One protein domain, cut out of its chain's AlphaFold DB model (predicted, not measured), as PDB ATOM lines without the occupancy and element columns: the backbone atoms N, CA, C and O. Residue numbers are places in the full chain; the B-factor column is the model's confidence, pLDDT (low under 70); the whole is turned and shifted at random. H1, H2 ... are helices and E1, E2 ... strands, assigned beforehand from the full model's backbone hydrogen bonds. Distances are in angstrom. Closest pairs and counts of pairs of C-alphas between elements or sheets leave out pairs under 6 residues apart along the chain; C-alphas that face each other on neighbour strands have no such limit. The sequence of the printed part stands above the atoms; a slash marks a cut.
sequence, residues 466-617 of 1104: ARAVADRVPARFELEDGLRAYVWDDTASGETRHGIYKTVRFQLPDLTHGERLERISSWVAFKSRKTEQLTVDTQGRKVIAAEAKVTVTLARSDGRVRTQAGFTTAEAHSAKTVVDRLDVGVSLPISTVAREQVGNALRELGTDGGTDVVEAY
ATOM      1  N   ALA A 466      -5.928  61.722  17.365       88.56
ATOM      2  CA  ALA A 466      -5.006  60.770  16.752       88.56
ATOM      3  C   ALA A 466      -5.729  59.495  16.302       88.56
ATOM      4  O   ALA A 466      -5.543  59.048  15.169       88.56
ATOM      5  N   ARG A 467      -6.608  58.961  17.158       88.06
ATOM      6  CA  ARG A 467      -7.408  57.775  16.856       88.06
ATOM      7  C   ARG A 467      -8.470  58.056  15.796       88.06
ATOM      8  O   ARG A 467      -8.583  57.289  14.850       88.06
ATOM      9  N   ALA A 468      -9.169  59.189  15.876       89.62
ATOM     10  CA  ALA A 468     -10.123  59.609  14.846       89.62
ATOM     11  C   ALA A 468      -9.462  59.719  13.458       89.62
ATOM     12  O   ALA A 468     -10.027  59.292  12.451       89.62
ATOM     13  N   VAL A 469      -8.234  60.244  13.392       89.38
ATOM     14  CA  VAL A 469      -7.453  60.349  12.150       89.38
ATOM     15  C   VAL A 469      -6.972  58.987  11.651       89.38
ATOM     16  O   VAL A 469      -7.128  58.708  10.462       89.38
ATOM     17  N   ALA A 470      -6.434  58.138  12.529       88.19
ATOM     18  CA  ALA A 470      -5.962  56.801  12.169       88.19
ATOM     19  C   ALA A 470      -7.102  55.886  11.687       88.19
ATOM     20  O   ALA A 470      -6.992  55.273  10.625       88.19
ATOM     21  N   ASP A 471      -8.219  55.875  12.417       90.31
ATOM     22  CA  ASP A 471      -9.376  55.008  12.166       90.31
ATOM     23  C   ASP A 471     -10.349  55.602  11.129       90.31
ATOM     24  O   ASP A 471     -11.344  54.978  10.765       90.31
ATOM     25  N   ARG A 472     -10.068  56.815  10.633       90.50
ATOM     26  CA  ARG A 472     -10.923  57.583   9.709       90.50
ATOM     27  C   ARG A 472     -12.362  57.790  10.202       90.50
ATOM     28  O   ARG A 472     -13.307  57.750   9.417       90.50
ATOM     29  N   VAL A 473     -12.520  58.054  11.497       90.25
ATOM     30  CA  VAL A 473     -13.817  58.283  12.149       90.25
ATOM     31  C   VAL A 473     -14.134  59.783  12.189       90.25
ATOM     32  O   VAL A 473     -13.348  60.528  12.780       90.25
ATOM     33  N   PRO A 474     -15.254  60.252  11.598       90.81
ATOM     34  CA  PRO A 474     -15.670  61.648  11.694       90.81
ATOM     35  C   PRO A 474     -15.809  62.090  13.150       90.81
ATOM     36  O   PRO A 474     -16.528  61.468  13.930       90.81
ATOM     37  N   ALA A 475     -15.106  63.156  13.522       91.44
ATOM     38  CA  ALA A 475     -15.068  63.628  14.900       91.44
ATOM     39  C   ALA A 475     -14.933  65.151  14.986       91.44
ATOM     40  O   ALA A 475     -14.352  65.807  14.115       91.44
ATOM     41  N   ARG A 476     -15.468  65.702  16.079       92.31
ATOM     42  CA  ARG A 476     -15.407  67.123  16.426       92.31
ATOM     43  C   ARG A 476     -14.719  67.289  17.774       92.31
ATOM     44  O   ARG A 476     -15.119  66.655  18.745       92.31
ATOM     45  N   PHE A 477     -13.771  68.214  17.827       91.81
ATOM     46  CA  PHE A 477     -13.052  68.604  19.034       91.81
ATOM     47  C   PHE A 477     -13.320  70.084  19.313       91.81
ATOM     48  O   PHE A 477     -13.081  70.933  18.451       91.81
ATOM     49  N   GLU A 478     -13.869  70.380  20.490       91.75
ATOM     50  CA  GLU A 478     -14.024  71.751  20.989       91.75
ATOM     51  C   GLU A 478     -12.698  72.191  21.622       91.75
ATOM     52  O   GLU A 478     -12.077  71.408  22.340       91.75
ATOM     53  N   LEU A 479     -12.270  73.415  21.325       90.88
ATOM     54  CA  LEU A 479     -10.998  73.999  21.753       90.88
ATOM     55  C   LEU A 479     -11.255  75.330  22.475       90.88
ATOM     56  O   LEU A 479     -12.360  75.885  22.410       90.88
ATOM     57  N   GLU A 480     -10.236  75.870  23.137       87.94
ATOM     58  CA  GLU A 480     -10.295  77.201  23.742       87.94
ATOM     59  C   GLU A 480     -10.515  78.300  22.676       87.94
ATOM     60  O   GLU A 480     -10.523  78.071  21.462       87.94
ATOM     61  N   ASP A 481     -10.793  79.526  23.128       84.56
ATOM     62  CA  ASP A 481     -11.078  80.690  22.271       84.56
ATOM     63  C   ASP A 481     -12.262  80.513  21.292       84.56
ATOM     64  O   ASP A 481     -12.394  81.243  20.299       84.56
ATOM     65  N   GLY A 482     -13.151  79.549  21.563       87.12
ATOM     66  CA  GLY A 482     -14.303  79.237  20.715       87.12
ATOM     67  C   GLY A 482     -13.916  78.612  19.372       87.12
ATOM     68  O   GLY A 482     -14.656  78.763  18.387       87.12
ATOM     69  N   LEU A 483     -12.750  77.961  19.320       92.69
ATOM     70  CA  LEU A 483     -12.269  77.214  18.167       92.69
ATOM     71  C   LEU A 483     -12.850  75.793  18.153       92.69
ATOM     72  O   LEU A 483     -13.131  75.190  19.185       92.69
ATOM     73  N   ARG A 484     -13.039  75.244  16.952       93.69
ATOM     74  CA  ARG A 484     -13.493  73.864  16.738       93.69
ATOM     75  C   ARG A 484     -12.655  73.207  15.660       93.69
ATOM     76  O   ARG A 484     -12.489  73.784  14.584       93.69
ATOM     77  N   ALA A 485     -12.173  71.998  15.918       93.44
ATOM     78  CA  ALA A 485     -11.513  71.172  14.918       93.44
ATOM     79  C   ALA A 485     -12.437  70.034  14.481       93.44
ATOM     80  O   ALA A 485     -12.962  69.288  15.306       93.44
ATOM     81  N   TYR A 486     -12.616  69.898  13.172       93.56
ATOM     82  CA  TYR A 486     -13.371  68.815  12.553       93.56
ATOM     83  C   TYR A 486     -12.417  67.970  11.721       93.56
ATOM     84  O   TYR A 486     -11.720  68.486  10.842       93.56
ATOM     85  N   VAL A 487     -12.400  66.669  11.984       91.06
ATOM     86  CA  VAL A 487     -11.627  65.692  11.215       91.06
ATOM     87  C   VAL A 487     -12.575  64.712  10.559       91.06
ATOM     88  O   VAL A 487     -13.426  64.122  11.215       91.06
ATOM     89  N   TRP A 488     -12.363  64.563   9.253       90.06
ATOM     90  CA  TRP A 488     -13.205  63.832   8.301       90.06
ATOM     91  C   TRP A 488     -14.629  64.372   8.188       90.06
ATOM     92  O   TRP A 488     -15.129  65.080   9.057       90.06
ATOM     93  N   ASP A 489     -15.255  64.082   7.054       81.50
ATOM     94  CA  ASP A 489     -16.612  64.537   6.790       81.50
ATOM     95  C   ASP A 489     -17.612  63.494   7.271       81.50
ATOM     96  O   ASP A 489     -17.459  62.294   7.027       81.50
ATOM     97  N   ASP A 490     -18.663  63.967   7.929       71.50
ATOM     98  CA  ASP A 490     -19.810  63.138   8.244       71.50
ATOM     99  C   ASP A 490     -20.682  62.996   6.990       71.50
ATOM    100  O   ASP A 490     -21.529  63.830   6.665       71.50
ATOM    101  N   THR A 491     -20.445  61.916   6.249       63.25
ATOM    102  CA  THR A 491     -21.204  61.612   5.027       63.25
ATOM    103  C   THR A 491     -22.708  61.430   5.267       63.25
ATOM    104  O   THR A 491     -23.472  61.544   4.308       63.25
ATOM    105  N   ALA A 492     -23.158  61.204   6.511       58.53
ATOM    106  CA  ALA A 492     -24.575  61.052   6.838       58.53
ATOM    107  C   ALA A 492     -25.329  62.394   6.895       58.53
ATOM    108  O   ALA A 492     -26.515  62.436   6.571       58.53
ATOM    109  N   SER A 493     -24.652  63.491   7.257       61.81
ATOM    110  CA  SER A 493     -25.236  64.843   7.291       61.81
ATOM    111  C   SER A 493     -25.073  65.620   5.978       61.81
ATOM    112  O   SER A 493     -25.703  66.661   5.799       61.81
ATOM    113  N   GLY A 494     -24.264  65.114   5.039       60.88
ATOM    114  CA  GLY A 494     -24.032  65.739   3.731       60.88
ATOM    115  C   GLY A 494     -23.189  67.019   3.783       60.88
ATOM    116  O   GLY A 494     -23.063  67.709   2.771       60.88
ATOM    117  N   GLU A 495     -22.605  67.345   4.938       61.09
ATOM    118  CA  GLU A 495     -21.906  68.605   5.181       61.09
ATOM    119  C   GLU A 495     -20.387  68.386   5.292       61.09
ATOM    120  O   GLU A 495     -19.889  67.751   6.220       61.09
ATOM    121  N   THR A 496     -19.625  68.925   4.334       68.75
ATOM    122  CA  THR A 496     -18.153  68.866   4.329       68.75
ATOM    123  C   THR A 496     -17.600  69.841   5.365       68.75
ATOM    124  O   THR A 496     -17.596  71.056   5.140       68.75
ATOM    125  N   ARG A 497     -17.137  69.335   6.510       83.38
ATOM    126  CA  ARG A 497     -16.715  70.163   7.646       83.38
ATOM    127  C   ARG A 497     -15.246  70.017   8.024       83.38
ATOM    128  O   ARG A 497     -14.832  70.747   8.908       83.38
ATOM    129  N   HIS A 498     -14.415  69.226   7.340       91.31
ATOM    130  CA  HIS A 498     -12.987  69.101   7.691       91.31
ATOM    131  C   HIS A 498     -12.239  70.457   7.793       91.31
ATOM    132  O   HIS A 498     -12.273  71.271   6.862       91.31
ATOM    133  N   GLY A 499     -11.524  70.689   8.902       93.00
ATOM    134  CA  GLY A 499     -10.721  71.898   9.135       93.00
ATOM    135  C   GLY A 499     -10.857  72.505  10.537       93.00
ATOM    136  O   GLY A 499     -11.514  71.937  11.409       93.00
ATOM    137  N   ILE A 500     -10.243  73.674  10.751       94.19
ATOM    138  CA  ILE A 500     -10.378  74.468  11.988       94.19
ATOM    139  C   ILE A 500     -11.343  75.627  11.740       94.19
ATOM    140  O   ILE A 500     -11.234  76.327  10.730       94.19
ATOM    141  N   TYR A 501     -12.266  75.850  12.674       93.81
ATOM    142  CA  TYR A 501     -13.311  76.869  12.603       93.81
ATOM    143  C   TYR A 501     -13.306  77.737  13.854       93.81
ATOM    144  O   TYR A 501     -13.023  77.253  14.946       93.81
ATOM    145  N   LYS A 502     -13.672  79.010  13.700       92.94
ATOM    146  CA  LYS A 502     -13.937  79.937  14.802       92.94
ATOM    147  C   LYS A 502     -15.431  80.172  14.926       92.94
ATOM    148  O   LYS A 502     -16.107  80.392  13.921       92.94
ATOM    149  N   THR A 503     -15.920  80.229  16.155       90.06
ATOM    150  CA  THR A 503     -17.253  80.760  16.442       90.06
ATOM    151  C   THR A 503     -17.235  82.286  16.358       90.06
ATOM    152  O   THR A 503     -16.575  82.966  17.143       90.06
ATOM    153  N   VAL A 504     -17.943  82.841  15.378       87.69
ATOM    154  CA  VAL A 504     -18.101  84.285  15.197       87.69
ATOM    155  C   VAL A 504     -19.495  84.675  15.654       87.69
ATOM    156  O   VAL A 504     -20.492  84.245  15.069       87.69
ATOM    157  N   ARG A 505     -19.546  85.511  16.692       84.00
ATOM    158  CA  ARG A 505     -20.773  86.181  17.116       84.00
ATOM    159  C   ARG A 505     -21.022  87.368  16.207       84.00
ATOM    160  O   ARG A 505     -20.143  88.210  16.027       84.00
ATOM    161  N   PHE A 506     -22.208  87.427  15.634       81.81
ATOM    162  CA  PHE A 506     -22.668  88.565  14.859       81.81
ATOM    163  C   PHE A 506     -23.996  89.032  15.428       81.81
ATOM    164  O   PHE A 506     -24.801  88.238  15.909       81.81
ATOM    165  N   GLN A 507     -24.205  90.338  15.400       73.88
ATOM    166  CA  GLN A 507     -25.462  90.905  15.839       73.88
ATOM    167  C   GLN A 507     -26.477  90.754  14.705       73.88
ATOM    168  O   GLN A 507     -26.235  91.190  13.576       73.88
ATOM    169  N   LEU A 508     -27.579  90.074  14.995       78.62
ATOM    170  CA  LEU A 508     -28.723  89.971  14.107       78.62
ATOM    171  C   LEU A 508     -29.460  91.325  14.057       78.62
ATOM    172  O   LEU A 508     -29.306  92.152  14.961       78.62
ATOM    173  N   PRO A 509     -30.259  91.586  13.005       76.56
ATOM    174  CA  PRO A 509     -30.977  92.855  12.841       76.56
ATOM    175  C   PRO A 509     -31.911  93.234  14.004       76.56
ATOM    176  O   PRO A 509     -32.282  94.397  14.127       76.56
ATOM    177  N   ASP A 510     -32.286  92.274  14.849       82.06
ATOM    178  CA  ASP A 510     -33.127  92.434  16.040       82.06
ATOM    179  C   ASP A 510     -32.328  92.661  17.342       82.06
ATOM    180  O   ASP A 510     -32.890  92.578  18.431       82.06
ATOM    181  N   LEU A 511     -31.024  92.960  17.238       66.50
ATOM    182  CA  LEU A 511     -30.074  93.132  18.348       66.50
ATOM    183  C   LEU A 511     -29.758  91.850  19.141       66.50
ATOM    184  O   LEU A 511     -28.972  91.921  20.091       66.50
ATOM    185  N   THR A 512     -30.283  90.687  18.745       74.25
ATOM    186  CA  THR A 512     -29.851  89.399  19.300       74.25
ATOM    187  C   THR A 512     -28.490  88.994  18.723       74.25
ATOM    188  O   THR A 512     -28.051  89.504  17.693       74.25
ATOM    189  N   HIS A 513     -27.763  88.108  19.404       71.94
ATOM    190  CA  HIS A 513     -26.466  87.626  18.928       71.94
ATOM    191  C   HIS A 513     -26.646  86.250  18.284       71.94
ATOM    192  O   HIS A 513     -27.035  85.299  18.956       71.94
ATOM    193  N   GLY A 514     -26.354  86.143  16.989       80.38
ATOM    194  CA  GLY A 514     -26.224  84.869  16.289       80.38
ATOM    195  C   GLY A 514     -24.784  84.365  16.343       80.38
ATOM    196  O   GLY A 514     -23.838  85.153  16.371       80.38
ATOM    197  N   GLU A 515     -24.599  83.048  16.327       84.69
ATOM    198  CA  GLU A 515     -23.286  82.414  16.188       84.69
ATOM    199  C   GLU A 515     -23.193  81.718  14.830       84.69
ATOM    200  O   GLU A 515     -24.094  80.986  14.425       84.69
ATOM    201  N   ARG A 516     -22.093  81.940  14.106       87.56
ATOM    202  CA  ARG A 516     -21.754  81.170  12.903       87.56
ATOM    203  C   ARG A 516     -20.337  80.638  13.000       87.56
ATOM    204  O   ARG A 516     -19.481  81.254  13.630       87.56
ATOM    205  N   LEU A 517     -20.080  79.521  12.329       88.75
ATOM    206  CA  LEU A 517     -18.734  78.982  12.190       88.75
ATOM    207  C   LEU A 517     -18.059  79.562  10.950       88.75
ATOM    208  O   LEU A 517     -18.565  79.439   9.838       88.75
ATOM    209  N   GLU A 518     -16.902  80.178  11.146       90.38
ATOM    210  CA  GLU A 518     -16.043  80.657  10.068       90.38
ATOM    211  C   GLU A 518     -14.832  79.735   9.941       90.38
ATOM    212  O   GLU A 518     -14.102  79.528  10.913       90.38
ATOM    213  N   ARG A 519     -14.621  79.157   8.752       91.62
ATOM    214  CA  ARG A 519     -13.492  78.256   8.504       91.62
ATOM    215  C   ARG A 519     -12.190  79.045   8.430       91.62
ATOM    216  O   ARG A 519     -12.021  79.892   7.558       91.62
ATOM    217  N   ILE A 520     -11.250  78.689   9.293       92.62
ATOM    218  CA  ILE A 520      -9.921  79.293   9.392       92.62
ATOM    219  C   ILE A 520      -8.913  78.504   8.549       92.62
ATOM    220  O   ILE A 520      -8.089  79.092   7.851       92.62
ATOM    221  N   SER A 521      -9.001  77.170   8.576       93.38
ATOM    222  CA  SER A 521      -8.165  76.262   7.782       93.38
ATOM    223  C   SER A 521      -8.990  75.107   7.208       93.38
ATOM    224  O   SER A 521      -9.987  74.695   7.790       93.38
ATOM    225  N   SER A 522      -8.565  74.560   6.067       91.12
ATOM    226  CA  SER A 522      -9.136  73.350   5.441       91.12
ATOM    227  C   SER A 522      -8.396  72.059   5.818       91.12
ATOM    228  O   SER A 522      -8.590  71.008   5.208       91.12
ATOM    229  N   TRP A 523      -7.499  72.154   6.790       93.06
ATOM    230  CA  TRP A 523      -6.634  71.088   7.269       93.06
ATOM    231  C   TRP A 523      -6.551  71.173   8.787       93.06
ATOM    232  O   TRP A 523      -6.693  72.257   9.363       93.06
ATOM    233  N   VAL A 524      -6.301  70.035   9.420       93.81
ATOM    234  CA  VAL A 524      -6.121  69.928  10.866       93.81
ATOM    235  C   VAL A 524      -4.776  69.277  11.121       93.81
ATOM    236  O   VAL A 524      -4.491  68.209  10.585       93.81
ATOM    237  N   ALA A 525      -3.941  69.921  11.928       94.44
ATOM    238  CA  ALA A 525      -2.714  69.316  12.418       94.44
ATOM    239  C   ALA A 525      -2.757  69.206  13.938       94.44
ATOM    240  O   ALA A 525      -3.428  69.986  14.610       94.44
ATOM    241  N   PHE A 526      -2.078  68.191  14.455       93.19
ATOM    242  CA  PHE A 526      -2.083  67.850  15.869       93.19
ATOM    243  C   PHE A 526      -0.791  67.131  16.249       93.19
ATOM    244  O   PHE A 526      -0.074  66.574  15.408       93.19
ATOM    245  N   LYS A 527      -0.495  67.139  17.546       92.88
ATOM    246  CA  LYS A 527       0.658  66.443  18.113       92.88
ATOM    247  C   LYS A 527       0.300  64.969  18.265       92.88
ATOM    248  O   LYS A 527      -0.535  64.599  19.074       92.88
ATOM    249  N   SER A 528       0.899  64.130  17.430       88.88
ATOM    250  CA  SER A 528       0.614  62.686  17.407       88.88
ATOM    251  C   SER A 528       1.511  61.879  18.346       88.88
ATOM    252  O   SER A 528       1.096  60.847  18.858       88.88
ATOM    253  N   ARG A 529       2.736  62.357  18.596       88.12
ATOM    254  CA  ARG A 529       3.698  61.733  19.513       88.12
ATOM    255  C   ARG A 529       4.616  62.794  20.106       88.12
ATOM    256  O   ARG A 529       4.994  63.741  19.415       88.12
ATOM    257  N   LYS A 530       5.003  62.624  21.365       87.56
ATOM    258  CA  LYS A 530       5.992  63.446  22.065       87.56
ATOM    259  C   LYS A 530       7.141  62.546  22.512       87.56
ATOM    260  O   LYS A 530       6.953  61.657  23.330       87.56
ATOM    261  N   THR A 531       8.334  62.794  21.995       86.38
ATOM    262  CA  THR A 531       9.553  62.084  22.376       86.38
ATOM    263  C   THR A 531      10.321  62.914  23.396       86.38
ATOM    264  O   THR A 531      10.852  63.984  23.077       86.38
ATOM    265  N   GLU A 532      10.391  62.439  24.634       88.06
ATOM    266  CA  GLU A 532      11.200  63.072  25.671       88.06
ATOM    267  C   GLU A 532      12.653  62.629  25.525       88.06
ATOM    268  O   GLU A 532      12.962  61.441  25.579       88.06
ATOM    269  N   GLN A 533      13.556  63.592  25.314       85.94
ATOM    270  CA  GLN A 533      14.988  63.310  25.225       85.94
ATOM    271  C   GLN A 533      15.581  63.243  26.631       85.94
ATOM    272  O   GLN A 533      15.826  64.270  27.273       85.94
ATOM    273  N   LEU A 534      15.816  62.023  27.099       89.81
ATOM    274  CA  LEU A 534      16.315  61.725  28.432       89.81
ATOM    275  C   LEU A 534      17.795  61.333  28.398       89.81
ATOM    276  O   LEU A 534      18.346  60.893  27.394       89.81
ATOM    277  N   THR A 535      18.463  61.478  29.529       89.50
ATOM    278  CA  THR A 535      19.749  60.849  29.827       89.50
ATOM    279  C   THR A 535      19.679  60.253  31.225       89.50
ATOM    280  O   THR A 535      18.703  60.445  31.950       89.50
ATOM    281  N   VAL A 536      20.719  59.528  31.605       88.25
ATOM    282  CA  VAL A 536      20.835  58.915  32.920       88.25
ATOM    283  C   VAL A 536      21.884  59.674  33.730       88.25
ATOM    284  O   VAL A 536      22.960  59.992  33.218       88.25
ATOM    285  N   ASP A 537      21.586  60.017  34.982       84.56
ATOM    286  CA  ASP A 537      22.565  60.638  35.876       84.56
ATOM    287  C   ASP A 537      23.534  59.608  36.490       84.56
ATOM    288  O   ASP A 537      23.460  58.407  36.248       84.56
ATOM    289  N   THR A 538      24.500  60.072  37.283       81.19
ATOM    290  CA  THR A 538      25.501  59.201  37.935       81.19
ATOM    291  C   THR A 538      24.928  58.327  39.053       81.19
ATOM    292  O   THR A 538      25.648  57.502  39.613       81.19
ATOM    293  N   GLN A 539      23.653  58.514  39.406       85.00
ATOM    294  CA  GLN A 539      22.899  57.682  40.340       85.00
ATOM    295  C   GLN A 539      21.893  56.789  39.613       85.00
ATOM    296  O   GLN A 539      21.098  56.130  40.273       85.00
ATOM    297  N   GLY A 540      21.913  56.754  38.278       88.12
ATOM    298  CA  GLY A 540      21.001  55.935  37.497       88.12
ATOM    299  C   GLY A 540      19.573  56.464  37.417       88.12
ATOM    300  O   GLY A 540      18.665  55.691  37.138       88.12
ATOM    301  N   ARG A 541      19.341  57.753  37.678       89.88
ATOM    302  CA  ARG A 541      18.016  58.379  37.563       89.88
ATOM    303  C   ARG A 541      17.837  58.993  36.180       89.88
ATOM    304  O   ARG A 541      18.796  59.515  35.605       89.88
ATOM    305  N   LYS A 542      16.606  58.971  35.662       90.88
ATOM    306  CA  LYS A 542      16.259  59.662  34.414       90.88
ATOM    307  C   LYS A 542      16.316  61.182  34.599       90.88
ATOM    308  O   LYS A 542      15.837  61.712  35.598       90.88
ATOM    309  N   VAL A 543      16.913  61.884  33.639       87.94
ATOM    310  CA  VAL A 543      17.048  63.348  33.624       87.94
ATOM    311  C   VAL A 543      16.727  63.868  32.230       87.94
ATOM    312  O   VAL A 543      17.225  63.337  31.240       87.94
ATOM    313  N   ILE A 544      15.938  64.939  32.146       86.12
ATOM    314  CA  ILE A 544      15.640  65.612  30.876       86.12
ATOM    315  C   ILE A 544      16.926  66.234  30.329       86.12
ATOM    316  O   ILE A 544      17.557  67.072  30.974       86.12
ATOM    317  N   ALA A 545      17.326  65.813  29.133       81.12
ATOM    318  CA  ALA A 545      18.613  66.169  28.548       81.12
ATOM    319  C   ALA A 545      18.510  67.258  27.467       81.12
ATOM    320  O   ALA A 545      19.470  67.999  27.231       81.12
ATOM    321  N   ALA A 546      17.352  67.366  26.817       81.69
ATOM    322  CA  ALA A 546      17.040  68.397  25.836       81.69
ATOM    323  C   ALA A 546      15.528  68.658  25.775       81.69
ATOM    324  O   ALA A 546      14.737  67.953  26.399       81.69
ATOM    325  N   GLU A 547      15.139  69.692  25.025       83.25
ATOM    326  CA  GLU A 547      13.733  69.954  24.721       83.25
ATOM    327  C   GLU A 547      13.102  68.726  24.046       83.25
ATOM    328  O   GLU A 547      13.706  68.127  23.150       83.25
ATOM    329  N   ALA A 548      11.895  68.360  24.481       84.94
ATOM    330  CA  ALA A 548      11.146  67.268  23.880       84.94
ATOM    331  C   ALA A 548      10.925  67.522  22.384       84.94
ATOM    332  O   ALA A 548      10.673  68.651  21.950       84.94
ATOM    333  N   LYS A 549      11.010  66.447  21.603       87.44
ATOM    334  CA  LYS A 549      10.698  66.467  20.179       87.44
ATOM    335  C   LYS A 549       9.258  66.042  19.973       87.44
ATOM    336  O   LYS A 549       8.767  65.133  20.631       87.44
ATOM    337  N   VAL A 550       8.573  66.712  19.065       89.25
ATOM    338  CA  VAL A 550       7.163  66.481  18.781       89.25
ATOM    339  C   VAL A 550       7.034  65.949  17.363       89.25
ATOM    340  O   VAL A 550       7.663  66.449  16.431       89.25
ATOM    341  N   THR A 551       6.217  64.915  17.209       90.88
ATOM    342  CA  THR A 551       5.774  64.412  15.914       90.88
ATOM    343  C   THR A 551       4.424  65.024  15.602       90.88
ATOM    344  O   THR A 551       3.439  64.781  16.310       90.88
ATOM    345  N   VAL A 552       4.377  65.809  14.535       93.38
ATOM    346  CA  VAL A 552       3.156  66.471  14.082       93.38
ATOM    347  C   VAL A 552       2.555  65.657  12.949       93.38
ATOM    348  O   VAL A 552       3.248  65.279  12.003       93.38
ATOM    349  N   THR A 553       1.257  65.395  13.056       94.25
ATOM    350  CA  THR A 553       0.457  64.798  11.989       94.25
ATOM    351  C   THR A 553      -0.516  65.842  11.465       94.25
ATOM    352  O   THR A 553      -1.163  66.532  12.249       94.25
ATOM    353  N   LEU A 554      -0.614  65.965  10.143       95.25
ATOM    354  CA  LEU A 554      -1.542  66.850   9.447       95.25
ATOM    355  C   LEU A 554      -2.467  66.022   8.563       95.25
ATOM    356  O   LEU A 554      -2.009  65.275   7.697       95.25
ATOM    357  N   ALA A 555      -3.766  66.199   8.771       93.19
ATOM    358  CA  ALA A 555      -4.836  65.648   7.961       93.19
ATOM    359  C   ALA A 555      -5.454  66.739   7.074       93.19
ATOM    360  O   ALA A 555      -5.591  67.898   7.476       93.19
ATOM    361  N   ARG A 556      -5.799  66.360   5.844       91.81
ATOM    362  CA  ARG A 556      -6.452  67.211   4.843       91.81
ATOM    363  C   ARG A 556      -7.881  66.744   4.585       91.81
ATOM    364  O   ARG A 556      -8.184  65.559   4.707       91.81
ATOM    365  N   SER A 557      -8.717  67.651   4.084       86.12
ATOM    366  CA  SER A 557     -10.087  67.333   3.662       86.12
ATOM    367  C   SER A 557     -10.172  66.292   2.534       86.12
ATOM    368  O   SER A 557     -11.193  65.639   2.390       86.12
ATOM    369  N   ASP A 558      -9.109  66.095   1.741       85.75
ATOM    370  CA  ASP A 558      -9.045  65.068   0.685       85.75
ATOM    371  C   ASP A 558      -8.630  63.673   1.194       85.75
ATOM    372  O   ASP A 558      -8.330  62.783   0.398       85.75
ATOM    373  N   GLY A 559      -8.570  63.469   2.515       84.44
ATOM    374  CA  GLY A 559      -8.224  62.179   3.118       84.44
ATOM    375  C   GLY A 559      -6.721  61.907   3.231       84.44
ATOM    376  O   GLY A 559      -6.329  60.856   3.745       84.44
ATOM    377  N   ARG A 560      -5.856  62.811   2.748       89.56
ATOM    378  CA  ARG A 560      -4.399  62.650   2.849       89.56
ATOM    379  C   ARG A 560      -3.903  63.019   4.244       89.56
ATOM    380  O   ARG A 560      -4.297  64.042   4.800       89.56
ATOM    381  N   VAL A 561      -2.987  62.203   4.760       91.81
ATOM    382  CA  VAL A 561      -2.322  62.404   6.051       91.81
ATOM    383  C   VAL A 561      -0.814  62.429   5.830       91.81
ATOM    384  O   VAL A 561      -0.279  61.611   5.079       91.81
ATOM    385  N   ARG A 562      -0.127  63.378   6.463       94.00
ATOM    386  CA  ARG A 562       1.338  63.428   6.523       94.00
ATOM    387  C   ARG A 562       1.774  63.559   7.969       94.00
ATOM    388  O   ARG A 562       1.183  64.323   8.723       94.00
ATOM    389  N   THR A 563       2.835  62.848   8.313       92.75
ATOM    390  CA  THR A 563       3.396  62.816   9.660       92.75
ATOM    391  C   THR A 563       4.891  63.046   9.565       92.75
ATOM    392  O   THR A 563       5.547  62.485   8.686       92.75
ATOM    393  N   GLN A 564       5.431  63.870  10.457       91.75
ATOM    394  CA  GLN A 564       6.863  64.139  10.520       91.75
ATOM    395  C   GLN A 564       7.295  64.387  11.967       91.75
ATOM    396  O   GLN A 564       6.616  65.085  12.723       91.75
ATOM    397  N   ALA A 565       8.430  63.796  12.338       87.31
ATOM    398  CA  ALA A 565       9.044  63.916  13.655       87.31
ATOM    399  C   ALA A 565      10.015  65.113  13.748       87.31
ATOM    400  O   ALA A 565      10.226  65.869  12.791       87.31
ATOM    401  N   GLY A 566      10.584  65.313  14.937       84.94
ATOM    402  CA  GLY A 566      11.684  66.254  15.148       84.94
ATOM    403  C   GLY A 566      11.306  67.735  15.292       84.94
ATOM    404  O   GLY A 566      12.209  68.578  15.275       84.94
ATOM    405  N   PHE A 567      10.026  68.094  15.446       89.06
ATOM    406  CA  PHE A 567       9.633  69.473  15.777       89.06
ATOM    407  C   PHE A 567      10.049  69.813  17.211       89.06
ATOM    408  O   PHE A 567       9.942  68.972  18.103       89.06
ATOM    409  N   THR A 568      10.519  71.036  17.463       89.44
ATOM    410  CA  THR A 568      10.512  71.572  18.838       89.44
ATOM    411  C   THR A 568       9.077  71.862  19.278       89.44
ATOM    412  O   THR A 568       8.161  71.921  18.452       89.44
ATOM    413  N   THR A 569       8.858  72.085  20.575       86.88
ATOM    414  CA  THR A 569       7.516  72.427  21.073       86.88
ATOM    415  C   THR A 569       7.046  73.748  20.459       86.88
ATOM    416  O   THR A 569       5.905  73.869  20.025       86.88
ATOM    417  N   ALA A 570       7.950  74.725  20.331       88.25
ATOM    418  CA  ALA A 570       7.652  76.004  19.693       88.25
ATOM    419  C   ALA A 570       7.362  75.869  18.185       88.25
ATOM    420  O   ALA A 570       6.434  76.499  17.679       88.25
ATOM    421  N   GLU A 571       8.123  75.041  17.465       91.81
ATOM    422  CA  GLU A 571       7.899  74.793  16.035       91.81
ATOM    423  C   GLU A 571       6.565  74.090  15.776       91.81
ATOM    424  O   GLU A 571       5.866  74.455  14.832       91.81
ATOM    425  N   ALA A 572       6.189  73.128  16.625       91.06
ATOM    426  CA  ALA A 572       4.917  72.413  16.525       91.06
ATOM    427  C   ALA A 572       3.697  73.332  16.722       91.06
ATOM    428  O   ALA A 572       2.616  73.027  16.230       91.06
ATOM    429  N   HIS A 573       3.870  74.477  17.393       91.94
ATOM    430  CA  HIS A 573       2.826  75.494  17.572       91.94
ATOM    431  C   HIS A 573       2.774  76.527  16.430       91.94
ATOM    432  O   HIS A 573       1.889  77.381  16.401       91.94
ATOM    433  N   SER A 574       3.724  76.492  15.492       92.12
ATOM    434  CA  SER A 574       3.795  77.433  14.372       92.12
ATOM    435  C   SER A 574       3.117  76.847  13.139       92.12
ATOM    436  O   SER A 574       3.687  76.000  12.451       92.12
ATOM    437  N   ALA A 575       1.932  77.362  12.796       90.50
ATOM    438  CA  ALA A 575       1.194  76.953  11.597       90.50
ATOM    439  C   ALA A 575       2.060  77.019  10.324       90.50
ATOM    440  O   ALA A 575       2.036  76.101   9.509       90.50
ATOM    441  N   LYS A 576       2.873  78.079  10.183       91.25
ATOM    442  CA  LYS A 576       3.808  78.239   9.060       91.25
ATOM    443  C   LYS A 576       4.850  77.126   9.040       91.25
ATOM    444  O   LYS A 576       5.024  76.476   8.019       91.25
ATOM    445  N   THR A 577       5.524  76.902  10.165       92.06
ATOM    446  CA  THR A 577       6.597  75.904  10.252       92.06
ATOM    447  C   THR A 577       6.071  74.495  10.000       92.06
ATOM    448  O   THR A 577       6.719  73.725   9.299       92.06
ATOM    449  N   VAL A 578       4.891  74.168  10.536       92.31
ATOM    450  CA  VAL A 578       4.222  72.876  10.332       92.31
ATOM    451  C   VAL A 578       3.906  72.650   8.854       92.31
ATOM    452  O   VAL A 578       4.286  71.617   8.309       92.31
ATOM    453  N   VAL A 579       3.265  73.617   8.189       91.56
ATOM    454  CA  VAL A 579       2.915  73.506   6.763       91.56
ATOM    455  C   VAL A 579       4.159  73.417   5.877       91.56
ATOM    456  O   VAL A 579       4.199  72.564   4.993       91.56
ATOM    457  N   ASP A 580       5.173  74.246   6.139       90.25
ATOM    458  CA  ASP A 580       6.413  74.270   5.357       90.25
ATOM    459  C   ASP A 580       7.200  72.958   5.491       90.25
ATOM    460  O   ASP A 580       7.702  72.439   4.499       90.25
ATOM    461  N   ARG A 581       7.320  72.409   6.710       91.94
ATOM    462  CA  ARG A 581       8.114  71.192   6.954       91.94
ATOM    463  C   ARG A 581       7.433  69.926   6.432       91.94
ATOM    464  O   ARG A 581       8.124  69.070   5.884       91.94
ATOM    465  N   LEU A 582       6.111  69.815   6.589       90.31
ATOM    466  CA  LEU A 582       5.350  68.648   6.131       90.31
ATOM    467  C   LEU A 582       5.146  68.620   4.610       90.31
ATOM    468  O   LEU A 582       4.757  67.575   4.085       90.31
ATOM    469  N   ASP A 583       5.363  69.752   3.927       85.00
ATOM    470  CA  ASP A 583       5.231  69.928   2.474       85.00
ATOM    471  C   ASP A 583       3.945  69.299   1.907       85.00
ATOM    472  O   ASP A 583       3.906  68.528   0.946       85.00
ATOM    473  N   VAL A 584       2.832  69.582   2.581       78.00
ATOM    474  CA  VAL A 584       1.527  68.982   2.272       78.00
ATOM    475  C   VAL A 584       0.777  69.725   1.170       78.00
ATOM    476  O   VAL A 584      -0.340  69.329   0.851       78.00
ATOM    477  N   GLY A 585       1.328  70.808   0.610       82.06
ATOM    478  CA  GLY A 585       0.677  71.609  -0.433       82.06
ATOM    479  C   GLY A 585      -0.650  72.246   0.003       82.06
ATOM    480  O   GLY A 585      -1.607  72.254  -0.771       82.06
ATOM    481  N   VAL A 586      -0.739  72.723   1.249       85.94
ATOM    482  CA  VAL A 586      -1.896  73.476   1.770       85.94
ATOM    483  C   VAL A 586      -1.536  74.948   1.957       85.94
ATOM    484  O   VAL A 586      -0.393  75.282   2.256       85.94
ATOM    485  N   SER A 587      -2.507  75.846   1.798       86.44
ATOM    486  CA  SER A 587      -2.301  77.278   2.028       86.44
ATOM    487  C   SER A 587      -2.404  77.630   3.511       86.44
ATOM    488  O   SER A 587      -3.293  77.145   4.221       86.44
ATOM    489  N   LEU A 588      -1.545  78.543   3.964       88.50
ATOM    490  CA  LEU A 588      -1.709  79.199   5.258       88.50
ATOM    491  C   LEU A 588      -2.897  80.170   5.225       88.50
ATOM    492  O   LEU A 588      -3.158  80.772   4.178       88.50
ATOM    493  N   PRO A 589      -3.581  80.391   6.362       86.56
ATOM    494  CA  PRO A 589      -4.586  81.440   6.456       86.56
ATOM    495  C   PRO A 589      -4.012  82.814   6.073       86.56
ATOM    496  O   PRO A 589      -2.849  83.127   6.358       86.56
ATOM    497  N   ILE A 590      -4.824  83.644   5.416       77.06
ATOM    498  CA  ILE A 590      -4.377  84.935   4.869       77.06
ATOM    499  C   ILE A 590      -4.079  85.932   5.996       77.06
ATOM    500  O   ILE A 590      -3.042  86.596   5.961       77.06
ATOM    501  N   SER A 591      -4.952  86.021   7.005       86.56
ATOM    502  CA  SER A 591      -4.805  86.987   8.096       86.56
ATOM    503  C   SER A 591      -3.853  86.493   9.188       86.56
ATOM    504  O   SER A 591      -3.798  85.304   9.509       86.56
ATOM    505  N   THR A 592      -3.112  87.422   9.795       84.31
ATOM    506  CA  THR A 592      -2.217  87.134  10.928       84.31
ATOM    507  C   THR A 592      -2.983  86.538  12.109       84.31
ATOM    508  O   THR A 592      -2.527  85.560  12.690       84.31
ATOM    509  N   VAL A 593      -4.184  87.058  12.387       86.06
ATOM    510  CA  VAL A 593      -5.076  86.565  13.450       86.06
ATOM    511  C   VAL A 593      -5.474  85.108  13.202       86.06
ATOM    512  O   VAL A 593      -5.363  84.283  14.097       86.06
ATOM    513  N   ALA A 594      -5.866  84.750  11.977       84.38
ATOM    514  CA  ALA A 594      -6.223  83.373  11.645       84.38
ATOM    515  C   ALA A 594      -5.035  82.407  11.800       84.38
ATOM    516  O   ALA A 594      -5.206  81.278  12.253       84.38
ATOM    517  N   ARG A 595      -3.812  82.845  11.464       87.81
ATOM    518  CA  ARG A 595      -2.596  82.040  11.688       87.81
ATOM    519  C   ARG A 595      -2.317  81.827  13.170       87.81
ATOM    520  O   ARG A 595      -1.931  80.727  13.551       87.81
ATOM    521  N   GLU A 596      -2.505  82.862  13.982       88.06
ATOM    522  CA  GLU A 596      -2.356  82.780  15.433       88.06
ATOM    523  C   GLU A 596      -3.384  81.821  16.040       88.06
ATOM    524  O   GLU A 596      -3.012  80.953  16.819       88.06
ATOM    525  N   GLN A 597      -4.636  81.875  15.587       90.62
ATOM    526  CA  GLN A 597      -5.694  80.960  16.023       90.62
ATOM    527  C   GLN A 597      -5.428  79.500  15.640       90.62
ATOM    528  O   GLN A 597      -5.652  78.604  16.448       90.62
ATOM    529  N   VAL A 598      -4.894  79.239  14.441       90.56
ATOM    530  CA  VAL A 598      -4.411  77.892  14.089       90.56
ATOM    531  C   VAL A 598      -3.245  77.480  14.995       90.56
ATOM    532  O   VAL A 598      -3.168  76.327  15.407       90.56
ATOM    533  N   GLY A 599      -2.363  78.417  15.349       90.12
ATOM    534  CA  GLY A 599      -1.316  78.199  16.346       90.12
ATOM    535  C   GLY A 599      -1.869  77.827  17.725       90.12
ATOM    536  O   GLY A 599      -1.356  76.889  18.326       90.12
ATOM    537  N   ASN A 600      -2.921  78.501  18.205       89.88
ATOM    538  CA  ASN A 600      -3.608  78.175  19.464       89.88
ATOM    539  C   ASN A 600      -4.192  76.758  19.410       89.88
ATOM    540  O   ASN A 600      -3.859  75.939  20.262       89.88
ATOM    541  N   ALA A 601      -4.920  76.423  18.339       91.12
ATOM    542  CA  ALA A 601      -5.451  75.076  18.139       91.12
ATOM    543  C   ALA A 601      -4.351  73.998  18.152       91.12
ATOM    544  O   ALA A 601      -4.530  72.938  18.744       91.12
ATOM    545  N   LEU A 602      -3.177  74.266  17.567       90.44
ATOM    546  CA  LEU A 602      -2.024  73.351  17.609       90.44
ATOM    547  C   LEU A 602      -1.441  73.150  19.019       90.44
ATOM    548  O   LEU A 602      -0.803  72.125  19.275       90.44
ATOM    549  N   ARG A 603      -1.624  74.107  19.940       90.12
ATOM    550  CA  ARG A 603      -1.195  73.948  21.341       90.12
ATOM    551  C   ARG A 603      -2.065  72.947  22.087       90.12
ATOM    552  O   ARG A 603      -1.532  72.225  22.926       90.12
ATOM    553  N   GLU A 604      -3.343  72.865  21.746       90.88
ATOM    554  CA  GLU A 604      -4.329  72.006  22.411       90.88
ATOM    555  C   GLU A 604      -4.490  70.641  21.730       90.88
ATOM    556  O   GLU A 604      -4.619  69.610  22.386       90.88
ATOM    557  N   LEU A 605      -4.454  70.592  20.398       89.12
ATOM    558  CA  LEU A 605      -4.686  69.349  19.670       89.12
ATOM    559  C   LEU A 605      -3.533  68.356  19.869       89.12
ATOM    560  O   LEU A 605      -2.381  68.611  19.496       89.12
ATOM    561  N   GLY A 606      -3.862  67.190  20.431       76.88
ATOM    562  CA  GLY A 606      -2.871  66.221  20.887       76.88
ATOM    563  C   GLY A 606      -2.276  66.587  22.252       76.88
ATOM    564  O   GLY A 606      -1.064  66.545  22.439       76.88
ATOM    565  N   THR A 607      -3.098  67.028  23.206       77.56
ATOM    566  CA  THR A 607      -2.750  67.047  24.645       77.56
ATOM    567  C   THR A 607      -3.761  66.291  25.510       77.56
ATOM    568  O   THR A 607      -3.569  66.150  26.711       77.56
ATOM    569  N   ASP A 608      -4.808  65.757  24.890       64.25
ATOM    570  CA  ASP A 608      -5.984  65.071  25.433       64.25
ATOM    571  C   ASP A 608      -5.716  63.615  25.874       64.25
ATOM    572  O   ASP A 608      -6.602  62.767  25.846       64.25
ATOM    573  N   GLY A 609      -4.478  63.288  26.263       59.00
ATOM    574  CA  GLY A 609      -4.082  61.932  26.676       59.00
ATOM    575  C   GLY A 609      -3.894  60.928  25.528       59.00
ATOM    576  O   GLY A 609      -3.452  59.811  25.774       59.00
ATOM    577  N   GLY A 610      -4.162  61.320  24.275       57.78
ATOM    578  CA  GLY A 610      -3.933  60.505  23.071       57.78
ATOM    579  C   GLY A 610      -2.554  60.644  22.428       57.78
ATOM    580  O   GLY A 610      -2.317  60.073  21.368       57.78
ATOM    581  N   THR A 611      -1.664  61.449  23.010       66.44
ATOM    582  CA  THR A 611      -0.297  61.612  22.504       66.44
ATOM    583  C   THR A 611       0.595  60.542  23.091       66.44
ATOM    584  O   THR A 611       0.828  60.541  24.299       66.44
ATOM    585  N   ASP A 612       1.143  59.688  22.230       76.06
ATOM    586  CA  ASP A 612       2.174  58.734  22.625       76.06
ATOM    587  C   ASP A 612       3.362  59.506  23.208       76.06
ATOM    588  O   ASP A 612       4.053  60.230  22.484       76.06
ATOM    589  N   VAL A 613       3.603  59.380  24.512       79.75
ATOM    590  CA  VAL A 613       4.828  59.888  25.135       79.75
ATOM    591  C   VAL A 613       5.858  58.770  25.111       79.75
ATOM    592  O   VAL A 613       5.675  57.737  25.748       79.75
ATOM    593  N   VAL A 614       6.936  58.971  24.355       82.88
ATOM    594  CA  VAL A 614       8.038  58.012  24.240       82.88
ATOM    595  C   VAL A 614       9.256  58.575  24.957       82.88
ATOM    596  O   VAL A 614       9.744  59.656  24.626       82.88
ATOM    597  N   GLU A 615       9.767  57.835  25.932       87.88
ATOM    598  CA  GLU A 615      11.039  58.138  26.579       87.88
ATOM    599  C   GLU A 615      12.195  57.640  25.692       87.88
ATOM    600  O   GLU A 615      12.358  56.436  25.489       87.88
ATOM    601  N   ALA A 616      13.003  58.561  25.156       88.38
ATOM    602  CA  ALA A 616      14.184  58.238  24.358       88.38
ATOM    603  C   ALA A 616      15.457  58.625  25.114       88.38
ATOM    604  O   ALA A 616      15.759  59.803  25.317       88.38
ATOM    605  N   TYR A 617      16.226  57.621  25.522       92.25
ATOM    606  CA  TYR A 617      17.453  57.788  26.286       92.25
ATOM    607  C   TYR A 617      18.641  58.009  25.343       92.25
ATOM    608  O   TYR A 617      18.944  57.176  24.499       92.25
TER     609      TYR A 617
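What this domain is: This is residues 466 to 617 of the 1104 residues of an uncharacterized protein of Frigoribacterium sp. PhB160 (UniProt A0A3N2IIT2). Two strongly twisted sheets are joined roughly end to end, with E4 of the first running on into the long strand E5 of the second, and helix H4 packs on both sheets where they meet. The hairpin E3 and E4 reaches toward one end of the long axis, the hairpin E5 and E6 toward the other, and H2 and H3 pack on the second sheet. The printed part has 152 residues with four named helices and nine named strands, in the order H1 E1 E2 E3 E4 E5 E6 E7 E8 H2 H3 H4 E9, of mixed class. The first sheet runs E1 E2 E3 E4, antiparallel; the second, E5 to E9, is branched and mixed. The whole is only just compact, close to loose, with a radius of gyration of the C-alphas of 17.8 A and spans of 71 by 32 by 26 A.

How they stand to each other: H1, residues 466 to 470, comes before E1, 475 to 478, E2, 483 to 487, E3, 499 to 507, and E4, 513 to 521, a meander, each strand the antiparallel neighbour of the one before. N 477 and O 485 are 2.9 A apart, N 484 and O 501 2.8 A, and N 504 and O 516 2.8 A, within hydrogen-bond range. E4 runs on into E5, residues 523 to 536, at 64 degrees. On one side of E5 are E6, 542 to 544, with N 535 to O 543 at 2.8 A, and E7, 549 to 556, with N 526 to O 553 at 2.9 A; both are antiparallel to it. On the other side is E9, 612 to 617, parallel, with N 532 to O 614 at 2.9 A. E8, 561 to 567, forms a hairpin with E7, with N 554 to O 562 at 2.8 A. H1 is on this branched sheet, with Ala 466 and Ser 528 its closest C-alphas to E5, 6.0 A apart. H2, 569 to 572, is only just over E7, with 3 C-alphas. H3, 575 to 582, is over E7, across it at 89 degrees on the local plane. H4, 592 to 604, is on one face of the first sheet, two layers, a helix over a sheet, at a height of 9.4 A. H3 and H4 touch, closest at the C-alphas of Ala 575 and Gly 599, 5.5 A. In H1, H3 and H4 every O i to N i+4 pair is within hydrogen-bond range; H2 is too short for one.

Where its parts are: H1 begins at C-alpha 466 (-5.006, 60.770, 16.752). E3 is 25.0 A long, E4 24.3 A, E5 39.5 A, E7 23.0 A and H4 19.1 A. E5 begins at C-alpha 523 (-6.634, 71.088, 7.269), and E9 ends at C-alpha 617 (17.453, 57.788, 26.286).

The domain as a whole: The two C-alphas farthest apart, those of Asp 510 and Thr 538, are 70.9 A apart. The printed part has no cut, and E2 to E3 is a long link of 11 residues. Mean pLDDT of the printed part is 86.1; residues 491 to 496, 511 and 608 to 611 are under 70.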